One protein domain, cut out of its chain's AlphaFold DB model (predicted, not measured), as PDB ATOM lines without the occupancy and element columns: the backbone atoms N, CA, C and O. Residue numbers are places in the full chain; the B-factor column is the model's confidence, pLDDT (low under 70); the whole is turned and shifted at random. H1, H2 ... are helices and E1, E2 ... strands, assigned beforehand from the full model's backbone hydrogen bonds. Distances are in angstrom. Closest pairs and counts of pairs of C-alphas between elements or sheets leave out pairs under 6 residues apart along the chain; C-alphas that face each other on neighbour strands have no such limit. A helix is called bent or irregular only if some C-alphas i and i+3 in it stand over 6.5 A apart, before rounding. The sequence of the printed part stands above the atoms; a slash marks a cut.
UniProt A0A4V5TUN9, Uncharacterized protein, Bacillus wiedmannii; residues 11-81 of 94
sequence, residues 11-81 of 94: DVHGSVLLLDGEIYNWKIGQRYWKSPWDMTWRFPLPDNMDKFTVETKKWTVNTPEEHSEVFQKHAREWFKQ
ATOM      1  N   ASP A  11     120.600 194.920  14.036       90.69
ATOM      2  CA  ASP A  11     121.510 194.258  14.961       90.69
ATOM      3  C   ASP A  11     120.775 193.774  16.212       90.69
ATOM      4  O   ASP A  11     120.096 194.535  16.909       90.69
ATOM      5  N   VAL A  12     120.972 192.498  16.522       90.81
ATOM      6  CA  VAL A  12     120.567 191.854  17.765       90.81
ATOM      7  C   VAL A  12     121.817 191.603  18.588       90.81
ATOM      8  O   VAL A  12     122.810 191.061  18.108       90.81
ATOM      9  N   HIS A  13     121.766 191.969  19.858       92.12
ATOM     10  CA  HIS A  13     122.853 191.749  20.786       92.12
ATOM     11  C   HIS A  13     122.432 190.807  21.904       92.12
ATOM     12  O   HIS A  13     121.371 190.961  22.505       92.12
ATOM     13  N   GLY A  14     123.302 189.860  22.221       92.50
ATOM     14  CA  GLY A  14     123.270 189.092  23.455       92.50
ATOM     15  C   GLY A  14     124.179 189.770  24.463       92.50
ATOM     16  O   GLY A  14     125.271 190.216  24.116       92.50
ATOM     17  N   SER A  15     123.741 189.870  25.708       93.06
ATOM     18  CA  SER A  15     124.580 190.320  26.817       93.06
ATOM     19  C   SER A  15     124.442 189.336  27.962       93.06
ATOM     20  O   SER A  15     123.318 188.987  28.321       93.06
ATOM     21  N   VAL A  16     125.559 188.910  28.538       93.00
ATOM     22  CA  VAL A  16     125.587 188.162  29.797       93.00
ATOM     23  C   VAL A  16     126.357 188.955  30.830       93.00
ATOM     24  O   VAL A  16     127.411 189.518  30.546       93.00
ATOM     25  N   LEU A  17     125.795 189.008  32.027       92.56
ATOM     26  CA  LEU A  17     126.452 189.474  33.225       92.56
ATOM     27  C   LEU A  17     126.972 188.239  33.954       92.56
ATOM     28  O   LEU A  17     126.186 187.380  34.365       92.56
ATOM     29  N   LEU A  18     128.284 188.165  34.098       92.50
ATOM     30  CA  LEU A  18     128.969 187.074  34.758       92.50
ATOM     31  C   LEU A  18     129.437 187.529  36.137       92.50
ATOM     32  O   LEU A  18     130.008 188.611  36.271       92.50
ATOM     33  N   LEU A  19     129.232 186.686  37.140       91.38
ATOM     34  CA  LEU A  19     129.825 186.810  38.464       91.38
ATOM     35  C   LEU A  19     130.744 185.612  38.677       91.38
ATOM     36  O   LEU A  19     130.291 184.475  38.568       91.38
ATOM     37  N   ASP A  20     132.034 185.857  38.914       89.31
ATOM     38  CA  ASP A  20     133.049 184.798  39.062       89.31
ATOM     39  C   ASP A  20     133.044 183.776  37.893       89.31
ATOM     40  O   ASP A  20     133.338 182.592  38.058       89.31
ATOM     41  N   GLY A  21     132.696 184.236  36.683       88.50
ATOM     42  CA  GLY A  21     132.615 183.412  35.469       88.50
ATOM     43  C   GLY A  21     131.310 182.622  35.292       88.50
ATOM     44  O   GLY A  21     131.176 181.898  34.304       88.50
ATOM     45  N   GLU A  22     130.337 182.764  36.194       92.62
ATOM     46  CA  GLU A  22     129.003 182.160  36.088       92.62
ATOM     47  C   GLU A  22     127.944 183.201  35.684       92.62
ATOM     48  O   GLU A  22     128.003 184.353  36.101       92.62
ATOM     49  N   ILE A  23     126.944 182.816  34.883       92.56
ATOM     50  CA  ILE A  23     125.864 183.715  34.449       92.56
ATOM     51  C   ILE A  23     125.002 184.090  35.648       92.56
ATOM     52  O   ILE A  23     124.236 183.265  36.150       92.56
ATOM     53  N   TYR A  24     125.072 185.360  36.027       91.12
ATOM     54  CA  TYR A  24     124.187 185.979  37.003       91.12
ATOM     55  C   TYR A  24     122.933 186.550  36.337       91.12
ATOM     56  O   TYR A  24     121.824 186.400  36.845       91.12
ATOM     57  N   ASN A  25     123.080 187.190  35.175       90.81
ATOM     58  CA  ASN A  25     121.959 187.728  34.406       90.81
ATOM     59  C   ASN A  25     122.274 187.703  32.907       90.81
ATOM     60  O   ASN A  25     123.433 187.642  32.507       90.81
ATOM     61  N   TRP A  26     121.255 187.758  32.060       91.94
ATOM     62  CA  TRP A  26     121.415 187.780  30.615       91.94
ATOM     63  C   TRP A  26     120.277 188.545  29.945       91.94
ATOM     64  O   TRP A  26     119.192 188.718  30.500       91.94
ATOM     65  N   LYS A  27     120.520 188.997  28.718       90.12
ATOM     66  CA  LYS A  27     119.489 189.552  27.845       90.12
ATOM     67  C   LYS A  27     119.822 189.338  26.377       90.12
ATOM     68  O   LYS A  27     120.987 189.195  26.008       90.12
ATOM     69  N   ILE A  28     118.790 189.379  25.541       89.81
ATOM     70  CA  ILE A  28     118.910 189.427  24.083       89.81
ATOM     71  C   ILE A  28     118.029 190.570  23.577       89.81
ATOM     72  O   ILE A  28     116.886 190.712  24.014       89.81
ATOM     73  N   GLY A  29     118.546 191.388  22.669       87.56
ATOM     74  CA  GLY A  29     117.781 192.430  21.995       87.56
ATOM     75  C   GLY A  29     118.672 193.500  21.380       87.56
ATOM     76  O   GLY A  29     119.892 193.388  21.373       87.56
ATOM     77  N   GLN A  30     118.068 194.576  20.884       83.81
ATOM     78  CA  GLN A  30     118.817 195.664  20.245       83.81
ATOM     79  C   GLN A  30     119.716 196.432  21.233       83.81
ATOM     80  O   GLN A  30     120.812 196.874  20.894       83.81
ATOM     81  N   ARG A  31     119.267 196.600  22.486       84.75
ATOM     82  CA  ARG A  31     120.062 197.239  23.544       84.75
ATOM     83  C   ARG A  31     120.918 196.195  24.247       84.75
ATOM     84  O   ARG A  31     120.370 195.277  24.851       84.75
ATOM     85  N   TYR A  32     122.227 196.409  24.295       89.88
ATOM     86  CA  TYR A  32     123.192 195.583  25.029       89.88
ATOM     87  C   TYR A  32     123.659 196.255  26.324       89.88
ATOM     88  O   TYR A  32     123.213 197.358  26.637       89.88
ATOM     89  N   TRP A  33     124.432 195.549  27.142       90.12
ATOM     90  CA  TRP A  33     125.137 196.125  28.290       90.12
ATOM     91  C   TRP A  33     126.607 196.287  27.908       90.12
ATOM     92  O   TRP A  33     127.202 195.346  27.404       90.12
ATOM     93  N   LYS A  34     127.193 197.466  28.099       87.56
ATOM     94  CA  LYS A  34     128.639 197.692  27.940       87.56
ATOM     95  C   LYS A  34     129.383 197.493  29.248       87.56
ATOM     96  O   LYS A  34     130.567 197.185  29.242       87.56
ATOM     97  N   SER A  35     128.687 197.708  30.355       88.75
ATOM     98  CA  SER A  35     129.234 197.595  31.695       88.75
ATOM     99  C   SER A  35     128.200 196.984  32.644       88.75
ATOM    100  O   SER A  35     126.998 197.080  32.369       88.75
ATOM    101  N   PRO A  36     128.625 196.398  33.779       87.56
ATOM    102  CA  PRO A  36     127.706 195.973  34.832       87.56
ATOM    103  C   PRO A  36     126.779 197.106  35.291       87.56
ATOM    104  O   PRO A  36     125.625 196.865  35.623       87.56
ATOM    105  N   TRP A  37     127.243 198.357  35.250       85.62
ATOM    106  CA  TRP A  37     126.496 199.550  35.662       85.62
ATOM    107  C   TRP A  37     125.351 199.931  34.717       85.62
ATOM    108  O   TRP A  37     124.453 200.664  35.119       85.62
ATOM    109  N   ASP A  38     125.342 199.407  33.489       84.50
ATOM    110  CA  ASP A  38     124.265 199.645  32.517       84.50
ATOM    111  C   ASP A  38     122.983 198.869  32.873       84.50
ATOM    112  O   ASP A  38     121.946 199.008  32.213       84.50
ATOM    113  N   MET A  39     123.056 198.000  33.882       81.69
ATOM    114  CA  MET A  39     121.922 197.251  34.394       81.69
ATOM    115  C   MET A  39     121.122 198.041  35.419       81.69
ATOM    116  O   MET A  39     121.646 198.809  36.223       81.69
ATOM    117  N   THR A  40     119.820 197.776  35.442       81.06
ATOM    118  CA  THR A  40     118.954 198.242  36.519       81.06
ATOM    119  C   THR A  40     119.200 197.389  37.760       81.06
ATOM    120  O   THR A  40     118.615 196.316  37.915       81.06
ATOM    121  N   TRP A  41     120.068 197.866  38.644       82.12
ATOM    122  CA  TRP A  41     120.295 197.260  39.952       82.12
ATOM    123  C   TRP A  41     119.204 197.662  40.944       82.12
ATOM    124  O   TRP A  41     118.671 198.773  40.898       82.12
ATOM    125  N   ARG A  42     118.885 196.760  41.874       79.06
ATOM    126  CA  ARG A  42     118.130 197.132  43.076       79.06
ATOM    127  C   ARG A  42     119.105 197.713  44.088       79.06
ATOM    128  O   ARG A  42     120.192 197.176  44.245       79.06
ATOM    129  N   PHE A  43     118.712 198.792  44.758       77.50
ATOM    130  CA  PHE A  43     119.471 199.324  45.887       77.50
ATOM    131  C   PHE A  43     119.186 198.502  47.159       77.50
ATOM    132  O   PHE A  43     118.024 198.145  47.379       77.50
ATOM    133  N   PRO A  44     120.194 198.248  48.015       81.81
ATOM    134  CA  PRO A  44     121.605 198.621  47.857       81.81
ATOM    135  C   PRO A  44     122.320 197.812  46.765       81.81
ATOM    136  O   PRO A  44     121.960 196.667  46.501       81.81
ATOM    137  N   LEU A  45     123.319 198.434  46.125       82.81
ATOM    138  CA  LEU A  45     124.167 197.754  45.146       82.81
ATOM    139  C   LEU A  45     124.901 196.574  45.806       82.81
ATOM    140  O   LEU A  45     125.250 196.683  46.982       82.81
ATOM    141  N   PRO A  46     125.168 195.479  45.076       83.75
ATOM    142  CA  PRO A  46     125.971 194.383  45.603       83.75
ATOM    143  C   PRO A  46     127.389 194.837  45.969       83.75
ATOM    144  O   PRO A  46     128.018 195.590  45.228       83.75
ATOM    145  N   ASP A  47     127.932 194.322  47.071       84.50
ATOM    146  CA  ASP A  47     129.293 194.665  47.514       84.50
ATOM    147  C   ASP A  47     130.383 194.147  46.558       84.50
ATOM    148  O   ASP A  47     131.503 194.646  46.553       84.50
ATOM    149  N   ASN A  48     130.055 193.155  45.730       86.00
ATOM    150  CA  ASN A  48     130.930 192.518  44.747       86.00
ATOM    151  C   ASN A  48     130.769 193.096  43.329       86.00
ATOM    152  O   ASN A  48     131.011 192.388  42.350       86.00
ATOM    153  N   MET A  49     130.341 194.360  43.202       84.94
ATOM    154  CA  MET A  49     130.154 195.029  41.903       84.94
ATOM    155  C   MET A  49     131.402 194.998  41.008       84.94
ATOM    156  O   MET A  49     131.286 194.929  39.788       84.94
ATOM    157  N   ASP A  50     132.590 195.013  41.609       86.62
ATOM    158  CA  ASP A  50     133.893 194.931  40.946       86.62
ATOM    159  C   ASP A  50     134.181 193.563  40.308       86.62
ATOM    160  O   ASP A  50     134.969 193.476  39.368       86.62
ATOM    161  N   LYS A  51     133.523 192.499  40.781       89.25
ATOM    162  CA  LYS A  51     133.690 191.133  40.259       89.25
ATOM    163  C   LYS A  51     132.797 190.826  39.068       89.25
ATOM    164  O   LYS A  51     132.980 189.803  38.405       89.25
ATOM    165  N   PHE A  52     131.806 191.674  38.812       91.12
ATOM    166  CA  PHE A  52     130.921 191.478  37.683       91.12
ATOM    167  C   PHE A  52     131.620 191.838  36.378       91.12
ATOM    168  O   PHE A  52     132.215 192.904  36.230       91.12
ATOM    169  N   THR A  53     131.472 190.966  35.391       92.69
ATOM    170  CA  THR A  53     131.947 191.194  34.027       92.69
ATOM    171  C   THR A  53     130.780 191.097  33.061       92.69
ATOM    172  O   THR A  53     129.809 190.380  33.305       92.69
ATOM    173  N   VAL A  54     130.832 191.872  31.981       93.31
ATOM    174  CA  VAL A  54     129.803 191.847  30.944       93.31
ATOM    175  C   VAL A  54     130.424 191.368  29.652       93.31
ATOM    176  O   VAL A  54     131.333 192.002  29.127       93.31
ATOM    177  N   GLU A  55     129.877 190.283  29.123       94.19
ATOM    178  CA  GLU A  55     130.212 189.784  27.797       94.19
ATOM    179  C   GLU A  55     129.067 190.098  26.845       94.19
ATOM    180  O   GLU A  55     127.886 189.954  27.183       94.19
ATOM    181  N   THR A  56     129.409 190.531  25.633       93.50
ATOM    182  CA  THR A  56     128.414 190.828  24.600       93.50
ATOM    183  C   THR A  56     128.757 190.186  23.278       93.50
ATOM    184  O   THR A  56     129.917 190.083  22.888       93.50
ATOM    185  N   LYS A  57     127.713 189.791  22.557       93.94
ATOM    186  CA  LYS A  57     127.826 189.272  21.203       93.94
ATOM    187  C   LYS A  57     126.807 189.948  20.312       93.94
ATOM    188  O   LYS A  57     125.661 190.131  20.705       93.94
ATOM    189  N   LYS A  58     127.248 190.343  19.122       93.62
ATOM    190  CA  LYS A  58     126.418 190.974  18.098       93.62
ATOM    191  C   LYS A  58     126.098 189.951  17.007       93.62
ATOM    192  O   LYS A  58     126.994 189.245  16.548       93.62
ATOM    193  N   TRP A  59     124.848 189.939  16.567       92.56
ATOM    194  CA  TRP A  59     124.365 189.258  15.372       92.56
ATOM    195  C   TRP A  59     123.622 190.269  14.506       92.56
ATOM    196  O   TRP A  59     122.756 190.986  14.997       92.56
ATOM    197  N   THR A  60     123.963 190.340  13.227       91.56
ATOM    198  CA  THR A  60     123.223 191.149  12.254       91.56
ATOM    199  C   THR A  60     122.243 190.227  11.543       91.56
ATOM    200  O   THR A  60     122.662 189.197  11.020       91.56
ATOM    201  N   VAL A  61     120.959 190.578  11.562       88.81
ATOM    202  CA  VAL A  61     119.874 189.779  10.982       88.81
ATOM    203  C   VAL A  61     119.232 190.535   9.827       88.81
ATOM    204  O   VAL A  61     118.996 191.741   9.910       88.81
ATOM    205  N   ASN A  62     118.962 189.826   8.740       89.38
ATOM    206  CA  ASN A  62     118.437 190.352   7.481       89.38
ATOM    207  C   ASN A  62     116.993 189.913   7.233       89.38
ATOM    208  O   ASN A  62     116.317 190.506   6.395       89.38
ATOM    209  N   THR A  63     116.517 188.896   7.956       88.00
ATOM    210  CA  THR A  63     115.145 188.400   7.843       88.00
ATOM    211  C   THR A  63     114.531 188.082   9.214       88.00
ATOM    212  O   THR A  63     115.262 187.869  10.192       88.00
ATOM    213  N   PRO A  64     113.189 188.019   9.315       85.94
ATOM    214  CA  PRO A  64     112.499 187.573  10.526       85.94
ATOM    215  C   PRO A  64     112.889 186.167  10.987       85.94
ATOM    216  O   PRO A  64     112.924 185.893  12.188       85.94
ATOM    217  N   GLU A  65     113.212 185.279  10.050       88.25
ATOM    218  CA  GLU A  65     113.676 183.926  10.343       88.25
ATOM    219  C   GLU A  65     115.046 183.957  11.025       88.25
ATOM    220  O   GLU A  65     115.200 183.340  12.078       88.25
ATOM    221  N   GLU A  66     116.001 184.735  10.500       87.88
ATOM    222  CA  GLU A  66     117.321 184.918  11.123       87.88
ATOM    223  C   GLU A  66     117.198 185.550  12.515       87.88
ATOM    224  O   GLU A  66     117.854 185.113  13.463       87.88
ATOM    225  N   HIS A  67     116.308 186.538  12.669       87.44
ATOM    226  CA  HIS A  67     115.990 187.111  13.975       87.44
ATOM    227  C   HIS A  67     115.506 186.029  14.949       87.44
ATOM    228  O   HIS A  67     116.034 185.905  16.053       87.44
ATOM    229  N   SER A  68     114.537 185.208  14.546       88.06
ATOM    230  CA  SER A  68     114.034 184.117  15.383       88.06
ATOM    231  C   SER A  68     115.126 183.089  15.716       88.06
ATOM    232  O   SER A  68     115.242 182.665  16.869       88.06
ATOM    233  N   GLU A  69     115.983 182.734  14.752       90.81
ATOM    234  CA  GLU A  69     117.075 181.776  14.954       90.81
ATOM    235  C   GLU A  69     118.114 182.286  15.964       90.81
ATOM    236  O   GLU A  69     118.584 181.513  16.808       90.81
ATOM    237  N   VAL A  70     118.416 183.591  15.970       90.00
ATOM    238  CA  VAL A  70     119.303 184.180  16.983       90.00
ATOM    239  C   VAL A  70     118.764 183.940  18.392       90.00
ATOM    240  O   VAL A  70     119.507 183.472  19.254       90.00
ATOM    241  N   PHE A  71     117.478 184.196  18.634       86.06
ATOM    242  CA  PHE A  71     116.881 184.039  19.964       86.06
ATOM    243  C   PHE A  71     116.714 182.572  20.365       86.06
ATOM    244  O   PHE A  71     116.954 182.209  21.517       86.06
ATOM    245  N   GLN A  72     116.302 181.717  19.428       87.00
ATOM    246  CA  GLN A  72     115.982 180.322  19.729       87.00
ATOM    247  C   GLN A  72     117.213 179.420  19.789       87.00
ATOM    248  O   GLN A  72     117.194 178.423  20.517       87.00
ATOM    249  N   LYS A  73     118.275 179.754  19.049       91.12
ATOM    250  CA  LYS A  73     119.428 178.876  18.848       91.12
ATOM    251  C   LYS A  73     120.747 179.577  19.138       91.12
ATOM    252  O   LYS A  73     121.371 179.246  20.143       91.12
ATOM    253  N   HIS A  74     121.157 180.563  18.339       90.94
ATOM    254  CA  HIS A  74     122.529 181.084  18.419       90.94
ATOM    255  C   HIS A  74     122.864 181.731  19.764       90.94
ATOM    256  O   HIS A  74     123.957 181.523  20.292       90.94
ATOM    257  N   ALA A  75     121.932 182.487  20.346       90.25
ATOM    258  CA  ALA A  75     122.128 183.085  21.659       90.25
ATOM    259  C   ALA A  75     122.180 182.015  22.756       90.25
ATOM    260  O   ALA A  75     123.068 182.057  23.601       90.25
ATOM    261  N   ARG A  76     121.299 181.007  22.706       89.75
ATOM    262  CA  ARG A  76     121.290 179.902  23.683       89.75
ATOM    263  C   ARG A  76     122.567 179.070  23.602       89.75
ATOM    264  O   ARG A  76     123.119 178.703  24.630       89.75
ATOM    265  N   GLU A  77     123.050 178.781  22.397       93.12
ATOM    266  CA  GLU A  77     124.333 178.103  22.177       93.12
ATOM    267  C   GLU A  77     125.508 178.923  22.703       93.12
ATOM    268  O   GLU A  77     126.424 178.367  23.304       93.12
ATOM    269  N   TRP A  78     125.466 180.244  22.531       93.69
ATOM    270  CA  TRP A  78     126.482 181.130  23.078       93.69
ATOM    271  C   TRP A  78     126.453 181.163  24.611       93.69
ATOM    272  O   TRP A  78     127.495 181.005  25.237       93.69
ATOM    273  N   PHE A  79     125.275 181.254  25.232       91.56
ATOM    274  CA  PHE A  79     125.142 181.243  26.691       91.56
ATOM    275  C   PHE A  79     125.626 179.943  27.344       91.56
ATOM    276  O   PHE A  79     126.112 179.977  28.471       91.56
ATOM    277  N   LYS A  80     125.561 178.805  26.643       92.00
ATOM    278  CA  LYS A  80     126.064 177.512  27.143       92.00
ATOM    279  C   LYS A  80     127.579 177.472  27.381       92.00
ATOM    280  O   LYS A  80     128.060 176.497  27.950       92.00
ATOM    281  N   GLN A  81     128.327 178.493  26.958       93.19
ATOM    282  CA  GLN A  81     129.758 178.622  27.261       93.19
ATOM    283  C   GLN A  81     130.024 178.861  28.751       93.19
ATOM    284  O   GLN A  81     131.123 178.578  29.226       93.19
TER     285      GLN A  81
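This is residues 11 to 81 of the 94 residues of an uncharacterized protein of Bacillus wiedmannii (UniProt A0A4V5TUN9). A twisted wall of three strands has helix H1 over one face, and the long link of residues 30 to 51 passes the other face and loops out beyond one end. The 71 printed residues hold E1, E2, E3, then H1: mixed, two layers, antiparallel order E2 E1 E3. It is only just compact, close to loose, radius of gyration of the C-alphas 13.3 A, spanning 42 by 21 by 15 A.

Find C-alpha 11 at (121.510, 194.258, 14.961); E1 runs to 19, 26.0 A. E2, residues 22 to 29, bends by 58 degrees at 25. E3, residues 52 to 61, is 28.9 A long. H1, residues 64 to 79, is irregular, with C-alphas 72 and 75 7.0 A apart; its last C-alpha, C-alpha 79, is at (125.142, 181.243, 26.691).

E1 and E2 form a hairpin; see N 15 and O 27, 2.9 A. Beside E1, antiparallel E3 has O 57 2.8 A from N 14. H1 is on the sheet, height 8.6 A, along E1 at 18 degrees on the local plane; their closest C-alphas, Gly 14 and Ala 75, are 6.4 A apart. In H1, 10 of 12 O i to N i+4 pairs are within hydrogen-bond range.

The farthest C-alphas, Asp 47 and Thr 63, are 42.6 A apart. The printed part has no cut; E2 to E3 is a long link; no printed residue is under 70 in pLDDT.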